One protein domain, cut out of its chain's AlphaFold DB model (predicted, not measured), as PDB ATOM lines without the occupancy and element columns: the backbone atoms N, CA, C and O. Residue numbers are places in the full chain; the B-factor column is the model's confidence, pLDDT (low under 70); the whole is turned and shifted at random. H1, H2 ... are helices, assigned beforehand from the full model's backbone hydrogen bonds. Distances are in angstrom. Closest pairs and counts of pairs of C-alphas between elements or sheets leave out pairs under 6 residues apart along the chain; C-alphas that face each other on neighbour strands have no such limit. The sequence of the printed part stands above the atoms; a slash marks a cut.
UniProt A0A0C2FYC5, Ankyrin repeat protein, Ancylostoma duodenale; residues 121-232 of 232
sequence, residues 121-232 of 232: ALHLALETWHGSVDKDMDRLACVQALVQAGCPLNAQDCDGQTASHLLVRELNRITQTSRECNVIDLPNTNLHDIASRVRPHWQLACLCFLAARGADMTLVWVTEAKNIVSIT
ATOM      1  N   ALA A 121      99.388  90.266  87.386       92.31
ATOM      2  CA  ALA A 121      98.620  91.447  87.795       92.31
ATOM      3  C   ALA A 121      99.172  92.758  87.189       92.31
ATOM      4  O   ALA A 121      98.399  93.666  86.883       92.31
ATOM      5  N   LEU A 122     100.489  92.840  86.944       93.06
ATOM      6  CA  LEU A 122     101.117  93.997  86.300       93.06
ATOM      7  C   LEU A 122     100.695  94.154  84.830       93.06
ATOM      8  O   LEU A 122     100.482  95.281  84.388       93.06
ATOM      9  N   HIS A 123     100.510  93.053  84.088       91.44
ATOM     10  CA  HIS A 123      99.998  93.110  82.711       91.44
ATOM     11  C   HIS A 123      98.618  93.776  82.676       91.44
ATOM     12  O   HIS A 123      98.392  94.700  81.898       91.44
ATOM     13  N   LEU A 124      97.719  93.364  83.576       89.44
ATOM     14  CA  LEU A 124      96.366  93.924  83.666       89.44
ATOM     15  C   LEU A 124      96.370  95.388  84.136       89.44
ATOM     16  O   LEU A 124      95.576  96.196  83.653       89.44
ATOM     17  N   ALA A 125      97.287  95.755  85.038       89.38
ATOM     18  CA  ALA A 125      97.436  97.132  85.508       89.38
ATOM     19  C   ALA A 125      97.913  98.094  84.404       89.38
ATOM     20  O   ALA A 125      97.607  99.283  84.475       89.38
ATOM     21  N   LEU A 126      98.635  97.614  83.387       87.50
ATOM     22  CA  LEU A 126      99.179  98.447  82.305       87.50
ATOM     23  C   LEU A 126      98.383  98.383  80.995       87.50
ATOM     24  O   LEU A 126      98.546  99.269  80.160       87.50
ATOM     25  N   GLU A 127      97.527  97.377  80.808       83.06
ATOM     26  CA  GLU A 127      96.736  97.203  79.580       83.06
ATOM     27  C   GLU A 127      95.601  98.223  79.442       83.06
ATOM     28  O   GLU A 127      95.238  98.626  78.339       83.06
ATOM     29  N   THR A 128      95.001  98.639  80.552       73.94
ATOM     30  CA  THR A 128      93.817  99.496  80.529       73.94
ATOM     31  C   THR A 128      94.193 100.922  80.927       73.94
ATOM     32  O   THR A 128      94.939 101.140  81.864       73.94
ATOM     33  N   TRP A 129      93.693 101.933  80.224       76.69
ATOM     34  CA  TRP A 129      93.873 103.341  80.600       76.69
ATOM     35  C   TRP A 129      92.558 104.064  80.360       76.69
ATOM     36  O   TRP A 129      91.877 103.806  79.366       76.69
ATOM     37  N   HIS A 130      92.139 104.905  81.304       72.38
ATOM     38  CA  HIS A 130      90.808 105.515  81.250       72.38
ATOM     39  C   HIS A 130      90.809 106.940  80.698       72.38
ATOM     40  O   HIS A 130      89.728 107.470  80.436       72.38
ATOM     41  N   GLY A 131      91.983 107.556  80.538       70.06
ATOM     42  CA  GLY A 131      92.106 108.953  80.124       70.06
ATOM     43  C   GLY A 131      91.596 109.924  81.192       70.06
ATOM     44  O   GLY A 131      91.308 111.080  80.899       70.06
ATOM     45  N   SER A 132      91.434 109.450  82.429       75.69
ATOM     46  CA  SER A 132      90.880 110.205  83.547       75.69
ATOM     47  C   SER A 132      91.944 110.284  84.621       75.69
ATOM     48  O   SER A 132      92.354 109.253  85.150       75.69
ATOM     49  N   VAL A 133      92.348 111.515  84.950       74.25
ATOM     50  CA  VAL A 133      93.447 111.809  85.880       74.25
ATOM     51  C   VAL A 133      93.311 111.006  87.171       74.25
ATOM     52  O   VAL A 133      94.248 110.321  87.556       74.25
ATOM     53  N   ASP A 134      92.138 111.018  87.803       74.50
ATOM     54  CA  ASP A 134      91.946 110.369  89.105       74.50
ATOM     55  C   ASP A 134      92.091 108.841  89.026       74.50
ATOM     56  O   ASP A 134      92.760 108.227  89.853       74.50
ATOM     57  N   LYS A 135      91.511 108.215  87.992       73.94
ATOM     58  CA  LYS A 135      91.565 106.754  87.812       73.94
ATOM     59  C   LYS A 135      92.950 106.273  87.413       73.94
ATOM     60  O   LYS A 135      93.388 105.214  87.855       73.94
ATOM     61  N   ASP A 136      93.617 107.035  86.557       79.38
ATOM     62  CA  ASP A 136      94.947 106.683  86.090       79.38
ATOM     63  C   ASP A 136      95.990 106.940  87.199       79.38
ATOM     64  O   ASP A 136      96.945 106.180  87.305       79.38
ATOM     65  N   MET A 137      95.762 107.880  88.128       79.62
ATOM     66  CA  MET A 137      96.592 108.040  89.338       79.62
ATOM     67  C   MET A 137      96.469 106.862  90.315       79.62
ATOM     68  O   MET A 137      97.485 106.386  90.824       79.62
ATOM     69  N   ASP A 138      95.261 106.345  90.553       83.81
ATOM     70  CA  ASP A 138      95.082 105.136  91.372       83.81
ATOM     71  C   ASP A 138      95.794 103.923  90.755       83.81
ATOM     72  O   ASP A 138      96.391 103.111  91.464       83.81
ATOM     73  N   ARG A 139      95.799 103.832  89.423       84.56
ATOM     74  CA  ARG A 139      96.537 102.807  88.680       84.56
ATOM     75  C   ARG A 139      98.048 102.951  88.823       84.56
ATOM     76  O   ARG A 139      98.722 101.940  88.997       84.56
ATOM     77  N   LEU A 140      98.589 104.171  88.797       86.50
ATOM     78  CA  LEU A 140     100.014 104.397  89.067       86.50
ATOM     79  C   LEU A 140     100.397 103.854  90.448       86.50
ATOM     80  O   LEU A 140     101.390 103.145  90.575       86.50
ATOM     81  N   ALA A 141      99.574 104.107  91.467       88.19
ATOM     82  CA  ALA A 141      99.804 103.546  92.794       88.19
ATOM     83  C   ALA A 141      99.764 102.004  92.789       88.19
ATOM     84  O   ALA A 141     100.644 101.380  93.381       88.19
ATOM     85  N   CYS A 142      98.824 101.377  92.064       89.88
ATOM     86  CA  CYS A 142      98.810  99.918  91.879       89.88
ATOM     87  C   CYS A 142     100.107  99.398  91.247       89.88
ATOM     88  O   CYS A 142     100.701  98.452  91.759       89.88
ATOM     89  N   VAL A 143     100.547 100.005  90.140       91.12
ATOM     90  CA  VAL A 143     101.775  99.616  89.426       91.12
ATOM     91  C   VAL A 143     102.973  99.723  90.359       91.12
ATOM     92  O   VAL A 143     103.752  98.782  90.478       91.12
ATOM     93  N   GLN A 144     103.094 100.838  91.074       90.12
ATOM     94  CA  GLN A 144     104.168 101.038  92.034       90.12
ATOM     95  C   GLN A 144     104.162  99.974  93.133       90.12
ATOM     96  O   GLN A 144     105.217  99.408  93.415       90.12
ATOM     97  N   ALA A 145     103.000  99.674  93.718       91.75
ATOM     98  CA  ALA A 145     102.874  98.667  94.765       91.75
ATOM     99  C   ALA A 145     103.255  97.265  94.260       91.75
ATOM    100  O   ALA A 145     104.050  96.580  94.899       91.75
ATOM    101  N   LEU A 146     102.762  96.856  93.085       92.25
ATOM    102  CA  LEU A 146     103.082  95.556  92.480       92.25
ATOM    103  C   LEU A 146     104.580  95.404  92.203       92.25
ATOM    104  O   LEU A 146     105.175  94.366  92.488       92.25
ATOM    105  N   VAL A 147     105.196  96.450  91.658       91.06
ATOM    106  CA  VAL A 147     106.621  96.454  91.337       91.06
ATOM    107  C   VAL A 147     107.472  96.436  92.613       91.06
ATOM    108  O   VAL A 147     108.446  95.693  92.687       91.06
ATOM    109  N   GLN A 148     107.097  97.204  93.643       90.25
ATOM    110  CA  GLN A 148     107.769  97.180  94.949       90.25
ATOM    111  C   GLN A 148     107.625  95.830  95.660       90.25
ATOM    112  O   GLN A 148     108.548  95.410  96.352       90.25
ATOM    113  N   ALA A 149     106.506  95.136  95.454       90.88
ATOM    114  CA  ALA A 149     106.271  93.799  95.985       90.88
ATOM    115  C   ALA A 149     107.058  92.694  95.251       90.88
ATOM    116  O   ALA A 149     106.985  91.534  95.648       90.88
ATOM    117  N   GLY A 150     107.810  93.029  94.195       90.12
ATOM    118  CA  GLY A 150     108.627  92.072  93.448       90.12
ATOM    119  C   GLY A 150     107.865  91.305  92.366       90.12
ATOM    120  O   GLY A 150     108.248  90.186  92.029       90.12
ATOM    121  N   CYS A 151     106.789  91.876  91.812       91.25
ATOM    122  CA  CYS A 151     106.106  91.287  90.659       91.25
ATOM    123  C   CYS A 151     107.100  91.085  89.494       91.25
ATOM    124  O   CYS A 151     107.874  92.001  89.195       91.25
ATOM    125  N   PRO A 152     107.099  89.920  88.815       91.06
ATOM    126  CA  PRO A 152     108.038  89.653  87.732       91.06
ATOM    127  C   PRO A 152     107.778  90.592  86.546       91.06
ATOM    128  O   PRO A 152     106.793  90.454  85.821       91.06
ATOM    129  N   LEU A 153     108.692  91.547  86.346       88.75
ATOM    130  CA  LEU A 153     108.576  92.599  85.326       88.75
ATOM    131  C   LEU A 153     108.705  92.060  83.898       88.75
ATOM    132  O   LEU A 153     108.088  92.586  82.975       88.75
ATOM    133  N   ASN A 154     109.492  90.994  83.741       89.50
ATOM    134  CA  ASN A 154     109.857  90.403  82.450       89.50
ATOM    135  C   ASN A 154     109.093  89.111  82.156       89.50
ATOM    136  O   ASN A 154     109.461  88.370  81.249       89.50
ATOM    137  N   ALA A 155     108.051  88.817  82.936       90.62
ATOM    138  CA  ALA A 155     107.147  87.731  82.608       90.62
ATOM    139  C   ALA A 155     106.497  87.982  81.245       90.62
ATOM    140  O   ALA A 155     106.077  89.106  80.969       90.62
ATOM    141  N   GLN A 156     106.414  86.933  80.434       90.62
ATOM    142  CA  GLN A 156     105.755  86.954  79.137       90.62
ATOM    143  C   GLN A 156     104.407  86.247  79.230       90.62
ATOM    144  O   GLN A 156     104.302  85.183  79.845       90.62
ATOM    145  N   ASP A 157     103.395  86.843  78.612       90.75
ATOM    146  CA  ASP A 157     102.106  86.202  78.408       90.75
ATOM    147  C   ASP A 157     102.160  85.156  77.276       90.75
ATOM    148  O   ASP A 157     103.219  84.871  76.707       90.75
ATOM    149  N   CYS A 158     101.023  84.532  76.958       90.38
ATOM    150  CA  CYS A 158     100.947  83.504  75.918       90.38
ATOM    151  C   CYS A 158     101.315  84.005  74.512       90.38
ATOM    152  O   CYS A 158     101.649  83.187  73.656       90.38
ATOM    153  N   ASP A 159     101.287  85.321  74.288       86.75
ATOM    154  CA  ASP A 159     101.686  85.962  73.034       86.75
ATOM    155  C   ASP A 159     103.177  86.360  73.040       86.75
ATOM    156  O   ASP A 159     103.668  86.976  72.093       86.75
ATOM    157  N   GLY A 160     103.916  86.020  74.104       87.88
ATOM    158  CA  GLY A 160     105.312  86.411  74.294       87.88
ATOM    159  C   GLY A 160     105.485  87.867  74.738       87.88
ATOM    160  O   GLY A 160     106.604  88.381  74.723       87.88
ATOM    161  N   GLN A 161     104.403  88.557  75.117       86.06
ATOM    162  CA  GLN A 161     104.431  89.977  75.460       86.06
ATOM    163  C   GLN A 161     104.694  90.167  76.951       86.06
ATOM    164  O   GLN A 161     104.055  89.538  77.786       86.06
ATOM    165  N   THR A 162     105.611  91.075  77.291       89.94
ATOM    166  CA  THR A 162     105.757  91.556  78.676       89.94
ATOM    167  C   THR A 162     104.786  92.697  78.963       89.94
ATOM    168  O   THR A 162     104.258  93.340  78.050       89.94
ATOM    169  N   ALA A 163     104.607  93.036  80.240       87.19
ATOM    170  CA  ALA A 163     103.743  94.142  80.645       87.19
ATOM    171  C   ALA A 163     104.161  95.488  79.999       87.19
ATOM    172  O   ALA A 163     103.304  96.302  79.648       87.19
ATOM    173  N   SER A 164     105.464  95.688  79.752       84.62
ATOM    174  CA  SER A 164     105.993  96.854  79.028       84.62
ATOM    175  C   SER A 164     105.577  96.890  77.552       84.62
ATOM    176  O   SER A 164     105.320  97.973  77.032       84.62
ATOM    177  N   HIS A 165     105.451  95.738  76.878       82.25
ATOM    178  CA  HIS A 165     104.967  95.683  75.490       82.25
ATOM    179  C   HIS A 165     103.516  96.168  75.393       82.25
ATOM    180  O   HIS A 165     103.179  96.956  74.510       82.25
ATOM    181  N   LEU A 166     102.657  95.743  76.330       81.31
ATOM    182  CA  LEU A 166     101.258  96.181  76.380       81.31
ATOM    183  C   LEU A 166     101.149  97.693  76.599       81.31
ATOM    184  O   LEU A 166     100.368  98.362  75.920       81.31
ATOM    185  N   LEU A 167     101.963  98.227  77.513       80.50
ATOM    186  CA  LEU A 167     102.021  99.654  77.816       80.50
ATOM    187  C   LEU A 167     102.421 100.487  76.597       80.50
ATOM    188  O   LEU A 167     101.835 101.535  76.334       80.50
ATOM    189  N   VAL A 168     103.417 100.015  75.856       77.81
ATOM    190  CA  VAL A 168     103.944 100.709  74.687       77.81
ATOM    191  C   VAL A 168     102.981 100.653  73.499       77.81
ATOM    192  O   VAL A 168     102.754 101.676  72.852       77.81
ATOM    193  N   ARG A 169     102.291  99.527  73.296       77.12
ATOM    194  CA  ARG A 169     101.204  99.431  72.314       77.12
ATOM    195  C   ARG A 169     100.101 100.461  72.581       77.12
ATOM    196  O   ARG A 169      99.597 101.088  71.648       77.12
ATOM    197  N   GLU A 170      99.730 100.656  73.848       74.75
ATOM    198  CA  GLU A 170      98.761 101.688  74.236       74.75
ATOM    199  C   GLU A 170      99.334 103.108  74.124       74.75
ATOM    200  O   GLU A 170      98.629 104.007  73.670       74.75
ATOM    201  N   LEU A 171     100.616 103.319  74.450       72.62
ATOM    202  CA  LEU A 171     101.291 104.599  74.221       72.62
ATOM    203  C   LEU A 171     101.214 104.985  72.738       72.62
ATOM    204  O   LEU A 171     100.710 106.059  72.434       72.62
ATOM    205  N   ASN A 172     101.583 104.084  71.824       69.69
ATOM    206  CA  ASN A 172     101.515 104.307  70.376       69.69
ATOM    207  C   ASN A 172     100.115 104.595  69.849       69.69
ATOM    208  O   ASN A 172      99.949 105.355  68.892       69.69
ATOM    209  N   ARG A 173      99.092 104.000  70.465       67.56
ATOM    210  CA  ARG A 173      97.696 104.291  70.132       67.56
ATOM    211  C   ARG A 173      97.348 105.757  70.396       67.56
ATOM    212  O   ARG A 173      96.540 106.331  69.669       67.56
ATOM    213  N   ILE A 174      97.945 106.343  71.433       63.62
ATOM    214  CA  ILE A 174      97.719 107.725  71.869       63.62
ATOM    215  C   ILE A 174      98.683 108.686  71.152       63.62
ATOM    216  O   ILE A 174      98.293 109.790  70.772       63.62
ATOM    217  N   THR A 175      99.937 108.279  70.943       56.41
ATOM    218  CA  THR A 175     101.010 109.093  70.365       56.41
ATOM    219  C   THR A 175     101.193 108.805  68.872       56.41
ATOM    220  O   THR A 175     102.171 108.194  68.459       56.41
ATOM    221  N   GLN A 176     100.295 109.320  68.023       48.94
ATOM    222  CA  GLN A 176     100.632 109.583  66.607       48.94
ATOM    223  C   GLN A 176     101.516 110.837  66.431       48.94
ATOM    224  O   GLN A 176     101.870 111.205  65.314       48.94
ATOM    225  N   THR A 177     101.872 111.519  67.521       36.88
ATOM    226  CA  THR A 177     102.677 112.741  67.518       36.88
ATOM    227  C   THR A 177     104.000 112.500  68.233       36.88
ATOM    228  O   THR A 177     104.062 112.372  69.453       36.88
ATOM    229  N   SER A 178     105.071 112.447  67.440       40.06
ATOM    230  CA  SER A 178     106.460 112.413  67.887       40.06
ATOM    231  C   SER A 178     106.731 113.543  68.878       40.06
ATOM    232  O   SER A 178     106.724 114.722  68.504       40.06
ATOM    233  N   ARG A 179     107.002 113.208  70.135       45.12
ATOM    234  CA  ARG A 179     107.694 114.117  71.044       45.12
ATOM    235  C   ARG A 179     108.780 113.347  71.765       45.12
ATOM    236  O   ARG A 179     108.511 112.400  72.499       45.12
ATOM    237  N   GLU A 180     110.007 113.766  71.489       39.56
ATOM    238  CA  GLU A 180     111.211 113.388  72.211       39.56
ATOM    239  C   GLU A 180     110.969 113.619  73.699       39.56
ATOM    240  O   GLU A 180     110.686 114.734  74.143       39.56
ATOM    241  N   CYS A 181     111.015 112.541  74.468       39.72
ATOM    242  CA  CYS A 181     110.947 112.634  75.908       39.72
ATOM    243  C   CYS A 181     112.369 112.485  76.413       39.72
ATOM    244  O   CYS A 181     112.934 111.395  76.371       39.72
ATOM    245  N   ASN A 182     112.951 113.609  76.826       39.78
ATOM    246  CA  ASN A 182     114.279 113.619  77.413       39.78
ATOM    247  C   ASN A 182     114.294 112.669  78.607       39.78
ATOM    248  O   ASN A 182     113.439 112.766  79.492       39.78
ATOM    249  N   VAL A 183     115.261 111.752  78.580       42.69
ATOM    250  CA  VAL A 183     115.561 110.794  79.639       42.69
ATOM    251  C   VAL A 183     115.575 111.555  80.959       42.69
ATOM    252  O   VAL A 183     116.426 112.414  81.191       42.69
ATOM    253  N   ILE A 184     114.571 111.310  81.800       50.09
ATOM    254  CA  ILE A 184     114.624 111.808  83.166       50.09
ATOM    255  C   ILE A 184     115.640 110.898  83.849       50.09
ATOM    256  O   ILE A 184     115.455 109.683  83.892       50.09
ATOM    257  N   ASP A 185     116.724 111.488  84.332       45.22
ATOM    258  CA  ASP A 185     117.666 110.829  85.226       45.22
ATOM    259  C   ASP A 185     116.879 110.438  86.489       45.22
ATOM    260  O   ASP A 185     116.421 111.303  87.247       45.22
ATOM    261  N   LEU A 186     116.600 109.144  86.665       53.69
ATOM    262  CA  LEU A 186     115.684 108.644  87.697       53.69
ATOM    263  C   LEU A 186     116.387 107.715  88.696       53.69
ATOM    264  O   LEU A 186     115.952 106.573  88.879       53.69
ATOM    265  N   PRO A 187     117.430 108.165  89.420       45.34
ATOM    266  CA  PRO A 187     117.812 107.466  90.628       45.34
ATOM    267  C   PRO A 187     116.757 107.803  91.697       45.34
ATOM    268  O   PRO A 187     116.594 108.951  92.108       45.34
ATOM    269  N   ASN A 188     116.014 106.793  92.152       52.44
ATOM    270  CA  ASN A 188     115.175 106.819  93.365       52.44
ATOM    271  C   ASN A 188     113.867 107.633  93.356       52.44
ATOM    272  O   ASN A 188     113.295 107.873  94.419       52.44
ATOM    273  N   THR A 189     113.336 108.028  92.203       59.50
ATOM    274  CA  THR A 189     112.104 108.838  92.151       59.50
ATOM    275  C   THR A 189     110.840 107.972  92.196       59.50
ATOM    276  O   THR A 189     110.747 106.918  91.562       59.50
ATOM    277  N   ASN A 190     109.862 108.404  92.994       70.31
ATOM    278  CA  ASN A 190     108.558 107.760  93.130       70.31
ATOM    279  C   ASN A 190     107.788 107.889  91.798       70.31
ATOM    280  O   ASN A 190     107.866 108.937  91.157       70.31
ATOM    281  N   LEU A 191     107.043 106.859  91.364       77.00
ATOM    282  CA  LEU A 191     106.272 106.894  90.108       77.00
ATOM    283  C   LEU A 191     105.340 108.111  90.051       77.00
ATOM    284  O   LEU A 191     105.167 108.715  88.994       77.00
ATOM    285  N   HIS A 192     104.805 108.520  91.200       73.94
ATOM    286  CA  HIS A 192     104.013 109.735  91.330       73.94
ATOM    287  C   HIS A 192     104.791 111.006  90.934       73.94
ATOM    288  O   HIS A 192     104.255 111.867  90.234       73.94
ATOM    289  N   ASP A 193     106.062 111.125  91.328       71.75
ATOM    290  CA  ASP A 193     106.900 112.284  90.996       71.75
ATOM    291  C   ASP A 193     107.200 112.327  89.498       71.75
ATOM    292  O   ASP A 193     107.127 113.390  88.879       71.75
ATOM    293  N   ILE A 194     107.459 111.165  88.896       70.62
ATOM    294  CA  ILE A 194     107.654 111.023  87.448       70.62
ATOM    295  C   ILE A 194     106.372 111.442  86.725       70.62
ATOM    296  O   ILE A 194     106.393 112.319  85.865       70.62
ATOM    297  N   ALA A 195     105.230 110.896  87.137       74.62
ATOM    298  CA  ALA A 195     103.935 111.211  86.550       74.62
ATOM    299  C   ALA A 195     103.548 112.689  86.699       74.62
ATOM    300  O   ALA A 195     102.879 113.234  85.821       74.62
ATOM    301  N   SER A 196     103.982 113.365  87.768       72.75
ATOM    302  CA  SER A 196     103.752 114.803  87.957       72.75
ATOM    303  C   SER A 196     104.474 115.667  86.914       72.75
ATOM    304  O   SER A 196     103.941 116.696  86.503       72.75
ATOM    305  N   ARG A 197     105.647 115.219  86.444       68.38
ATOM    306  CA  ARG A 197     106.501 115.930  85.476       68.38
ATOM    307  C   ARG A 197     106.096 115.682  84.028       68.38
ATOM    308  O   ARG A 197     106.309 116.542  83.183       68.38
ATOM    309  N   VAL A 198     105.504 114.521  83.750       64.88
ATOM    310  CA  VAL A 198     105.180 114.061  82.391       64.88
ATOM    311  C   VAL A 198     103.669 114.159  82.105       64.88
ATOM    312  O   VAL A 198     103.153 113.477  81.227       64.88
ATOM    313  N   ARG A 199     102.903 114.992  82.831       62.28
ATOM    314  CA  ARG A 199     101.450 115.133  82.590       62.28
ATOM    315  C   ARG A 199     101.171 115.610  81.153       62.28
ATOM    316  O   ARG A 199     101.775 116.598  80.740       62.28
ATOM    317  N   PRO A 200     100.231 114.988  80.410       61.41
ATOM    318  CA  PRO A 200      99.292 113.917  80.792       61.41
ATOM    319  C   PRO A 200      99.729 112.486  80.389       61.41
ATOM    320  O   PRO A 200      98.902 111.583  80.344       61.41
ATOM    321  N   HIS A 201     101.002 112.250  80.073       70.00
ATOM    322  CA  HIS A 201     101.518 110.974  79.560       70.00
ATOM    323  C   HIS A 201     101.926 110.010  80.688       70.00
ATOM    324  O   HIS A 201     103.101 109.694  80.886       70.00
ATOM    325  N   TRP A 202     100.944 109.517  81.442       76.62
ATOM    326  CA  TRP A 202     101.170 108.573  82.547       76.62
ATOM    327  C   TRP A 202     101.795 107.246  82.096       76.62
ATOM    328  O   TRP A 202     102.560 106.640  82.844       76.62
ATOM    329  N   GLN A 203     101.524 106.824  80.859       76.75
ATOM    330  CA  GLN A 203     102.090 105.613  80.268       76.75
ATOM    331  C   GLN A 203     103.613 105.707  80.165       76.75
ATOM    332  O   GLN A 203     104.326 104.777  80.527       76.75
ATOM    333  N   LEU A 204     104.115 106.860  79.728       75.38
ATOM    334  CA  LEU A 204     105.546 107.102  79.632       75.38
ATOM    335  C   LEU A 204     106.206 107.131  81.018       75.38
ATOM    336  O   LEU A 204     107.294 106.591  81.190       75.38
ATOM    337  N   ALA A 205     105.529 107.692  82.024       78.69
ATOM    338  CA  ALA A 205     106.015 107.652  83.402       78.69
ATOM    339  C   ALA A 205     106.156 106.208  83.923       78.69
ATOM    340  O   ALA A 205     107.185 105.873  84.509       78.69
ATOM    341  N   CYS A 206     105.167 105.343  83.659       81.94
ATOM    342  CA  CYS A 206     105.261 103.911  83.961       81.94
ATOM    343  C   CYS A 206     106.426 103.245  83.227       81.94
ATOM    344  O   CYS A 206     107.151 102.462  83.832       81.94
ATOM    345  N   LEU A 207     106.628 103.571  81.949       80.19
ATOM    346  CA  LEU A 207     107.691 102.987  81.137       80.19
ATOM    347  C   LEU A 207     109.073 103.287  81.725       80.19
ATOM    348  O   LEU A 207     109.851 102.368  81.977       80.19
ATOM    349  N   CYS A 208     109.345 104.561  82.021       76.19
ATOM    350  CA  CYS A 208     110.595 104.982  82.649       76.19
ATOM    351  C   CYS A 208     110.784 104.331  84.027       76.19
ATOM    352  O   CYS A 208     111.881 103.895  84.369       76.19
ATOM    353  N   PHE A 209     109.711 104.225  84.813       82.81
ATOM    354  CA  PHE A 209     109.746 103.605  86.137       82.81
ATOM    355  C   PHE A 209     110.060 102.102  86.099       82.81
ATOM    356  O   PHE A 209     110.796 101.613  86.960       82.81
ATOM    357  N   LEU A 210     109.512 101.378  85.118       84.25
ATOM    358  CA  LEU A 210     109.772  99.954  84.902       84.25
ATOM    359  C   LEU A 210     111.198  99.726  84.399       84.25
ATOM    360  O   LEU A 210     111.902  98.874  84.942       84.25
ATOM    361  N   ALA A 211     111.648 100.524  83.425       79.50
ATOM    362  CA  ALA A 211     113.015 100.476  82.911       79.50
ATOM    363  C   ALA A 211     114.044 100.694  84.036       79.50
ATOM    364  O   ALA A 211     114.970  99.901  84.194       79.50
ATOM    365  N   ALA A 212     113.811 101.685  84.904       78.00
ATOM    366  CA  ALA A 212     114.652 101.961  86.072       78.00
ATOM    367  C   ALA A 212     114.705 100.809  87.098       78.00
ATOM    368  O   ALA A 212     115.552 100.814  87.989       78.00
ATOM    369  N   ARG A 213     113.804  99.822  87.004       82.81
ATOM    370  CA  ARG A 213     113.727  98.655  87.898       82.81
ATOM    371  C   ARG A 213     114.079  97.336  87.213       82.81
ATOM    372  O   ARG A 213     113.825  96.274  87.774       82.81
ATOM    373  N   GLY A 214     114.697  97.403  86.035       78.62
ATOM    374  CA  GLY A 214     115.192  96.226  85.322       78.62
ATOM    375  C   GLY A 214     114.141  95.520  84.468       78.62
ATOM    376  O   GLY A 214     114.315  94.344  84.142       78.62
ATOM    377  N   ALA A 215     113.055  96.211  84.099       82.38
ATOM    378  CA  ALA A 215     112.207  95.725  83.021       82.38
ATOM    379  C   ALA A 215     113.011  95.708  81.713       82.38
ATOM    380  O   ALA A 215     113.651  96.700  81.356       82.38
ATOM    381  N   ASP A 216     112.982  94.582  81.008       76.12
ATOM    382  CA  ASP A 216     113.633  94.428  79.722       76.12
ATOM    383  C   ASP A 216     112.864  95.229  78.679       76.12
ATOM    384  O   ASP A 216     111.751  94.900  78.259       76.12
ATOM    385  N   MET A 217     113.489  96.330  78.301       69.69
ATOM    386  CA  MET A 217     112.975  97.246  77.312       69.69
ATOM    387  C   MET A 217     113.410  96.857  75.897       69.69
ATOM    388  O   MET A 217     112.785  97.301  74.941       69.69
ATOM    389  N   THR A 218     114.440  96.019  75.731       60.84
ATOM    390  CA  THR A 218     115.078  95.751  74.429       60.84
ATOM    391  C   THR A 218     114.104  95.181  73.400       60.84
ATOM    392  O   THR A 218     114.069  95.647  72.262       60.84
ATOM    393  N   LEU A 219     113.250  94.244  73.810       50.44
ATOM    394  CA  LEU A 219     112.228  93.642  72.952       50.44
ATOM    395  C   LEU A 219     111.140  94.643  72.534       50.44
ATOM    396  O   LEU A 219     110.634  94.570  71.417       50.44
ATOM    397  N   VAL A 220     110.855  95.629  73.387       54.56
ATOM    398  CA  VAL A 220     109.818  96.642  73.166       54.56
ATOM    399  C   VAL A 220     110.225  97.623  72.054       54.56
ATOM    400  O   VAL A 220     109.416  97.952  71.188       54.56
ATOM    401  N   TRP A 221     111.499  98.033  72.018       52.41
ATOM    402  CA  TRP A 221     112.043  98.947  70.995       52.41
ATOM    403  C   TRP A 221     112.200  98.297  69.619       52.41
ATOM    404  O   TRP A 221     112.041  98.960  68.594       52.41
ATOM    405  N   VAL A 222     112.512  96.998  69.580       43.34
ATOM    406  CA  VAL A 222     112.777  96.268  68.330       43.34
ATOM    407  C   VAL A 222     111.495  96.043  67.524       43.34
ATOM    408  O   VAL A 222     111.518  96.158  66.299       43.34
ATOM    409  N   THR A 223     110.362  95.777  68.180       40.28
ATOM    410  CA  THR A 223     109.085  95.521  67.489       40.28
ATOM    411  C   THR A 223     108.434  96.768  66.893       40.28
ATOM    412  O   THR A 223     107.636  96.658  65.966       40.28
ATOM    413  N   GLU A 224     108.786  97.960  67.377       44.97
ATOM    414  CA  GLU A 224     108.109  99.214  67.023       44.97
ATOM    415  C   GLU A 224     109.050 100.297  66.479       44.97
ATOM    416  O   GLU A 224     108.726 101.489  66.500       44.97
ATOM    417  N   ALA A 225     110.186  99.878  65.914       37.41
ATOM    418  CA  ALA A 225     111.259 100.700  65.341       37.41
ATOM    419  C   ALA A 225     110.847 101.679  64.211       37.41
ATOM    420  O   ALA A 225     111.699 102.194  63.491       37.41
ATOM    421  N   LYS A 226     109.554 101.963  64.029       41.66
ATOM    422  CA  LYS A 226     109.081 103.077  63.211       41.66
ATOM    423  C   LYS A 226     108.749 104.343  64.001       41.66
ATOM    424  O   LYS A 226     108.710 105.366  63.335       41.66
ATOM    425  N   ASN A 227     108.532 104.331  65.330       40.25
ATOM    426  CA  ASN A 227     108.017 105.543  66.000       40.25
ATOM    427  C   ASN A 227     108.359 105.822  67.484       40.25
ATOM    428  O   ASN A 227     107.844 106.818  67.990       40.25
ATOM    429  N   ILE A 228     109.219 105.073  68.194       41.62
ATOM    430  CA  ILE A 228     109.541 105.436  69.596       41.62
ATOM    431  C   ILE A 228     111.049 105.623  69.855       41.62
ATOM    432  O   ILE A 228     111.869 104.745  69.609       41.62
ATOM    433  N   VAL A 229     111.338 106.828  70.361       40.62
ATOM    434  CA  VAL A 229     112.463 107.407  71.133       40.62
ATOM    435  C   VAL A 229     113.555 106.451  71.633       40.62
ATOM    436  O   VAL A 229     113.348 105.761  72.612       40.62
ATOM    437  N   SER A 230     114.780 106.511  71.107       34.81
ATOM    438  CA  SER A 230     115.909 105.809  71.742       34.81
ATOM    439  C   SER A 230     116.065 106.226  73.213       34.81
ATOM    440  O   SER A 230     116.387 107.381  73.494       34.81
ATOM    441  N   ILE A 231     115.863 105.296  74.146       36.53
ATOM    442  CA  ILE A 231     116.306 105.462  75.532       36.53
ATOM    443  C   ILE A 231     117.744 104.952  75.577       36.53
ATOM    444  O   ILE A 231     117.971 103.743  75.597       36.53
ATOM    445  N   THR A 232     118.699 105.875  75.481       32.41
ATOM    446  CA  THR A 232     120.116 105.626  75.793       32.41
ATOM    447  C   THR A 232     120.362 105.768  77.279       32.41
ATOM    448  O   THR A 232     119.841 106.764  77.834       32.41
TER     449      THR A 232
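This is residues 121 to 232 of the 232 residues of the protein "Ankyrin repeat protein" of Ancylostoma duodenale (UniProt A0A0C2FYC5). A compact ball of helices has a core of four, H1, H2, H5 and H3, joined in a ring of contacts: H2 and H5 run one way and H1 and H3 the other. H4 packs on H2 and H5, short H6 packs on H3 away from H4, and two long links, residues 149 to 162 and 175 to 190, loop round the outside. The printed part has 112 residues with six named helices, H1 to H6 in chain order, and no named strand; the class is all helix. The whole is compact, with a radius of gyration of the C-alphas of 12.9 A, and rounded, with spans of 31 by 31 by 29 A.

H1, residues 121 to 127, and H2, residues 133 to 148, form a helical hairpin. Their closest C-alphas, of Ala 125 and Val 143, are 6.4 A apart, and they run opposite ways at a tilt of 36 degrees, only just steep. H3, residues 163 to 174, touches H1, the closest C-alphas being those of His 123 and Ala 163 at 4.4 A, the same way at a shallow tilt of 16 degrees. H4, residues 191 to 197, touches residues 137 to 144 of H2 alone, closest at the C-alphas of Gln 144 and Leu 191, 6.5 A. H5, residues 202 to 211, touches H2 at a shallow tilt of 10 degrees, the same way, with the closest C-alphas, of Leu 140 and Cys 206, 7.3 A apart. H5 also touches H3, opposite ways at a shallow tilt of 31 degrees, closest at the C-alphas of Leu 171 and Gln 203, 6.2 A. H4 and H5 touch at a steep tilt of 52 degrees, closest at the C-alphas of Ala 195 and Ala 205, 5.2 A. H6, residues 218 to 223, touches residues 164 to 168 of H3 alone, closest at the C-alphas of His 165 and Val 220, 5.5 A. H4 and H6 are apart. In each of the six helices every O i to N i+4 pair is within hydrogen-bond range.

H1 begins at C-alpha 121, (98.620, 91.447, 87.795). H2, the longest helix, measures 22.4 A from first to last C-alpha, H3 17.3 A and H5 14.4 A. The shorter H1 and H4 measure 10.2 A each. H6 measures 9.2 A and ends at C-alpha 223, (109.085, 95.521, 67.489).

The C-alphas farthest apart, of Ala 149 and Thr 177, are 34.4 A apart. The printed part has no cut. The links H2 to H3 and H3 to H4 are long. The mean pLDDT of the printed part is 71.2; residues 172 to 189, 197 to 200 and 217 to 232 are under 70.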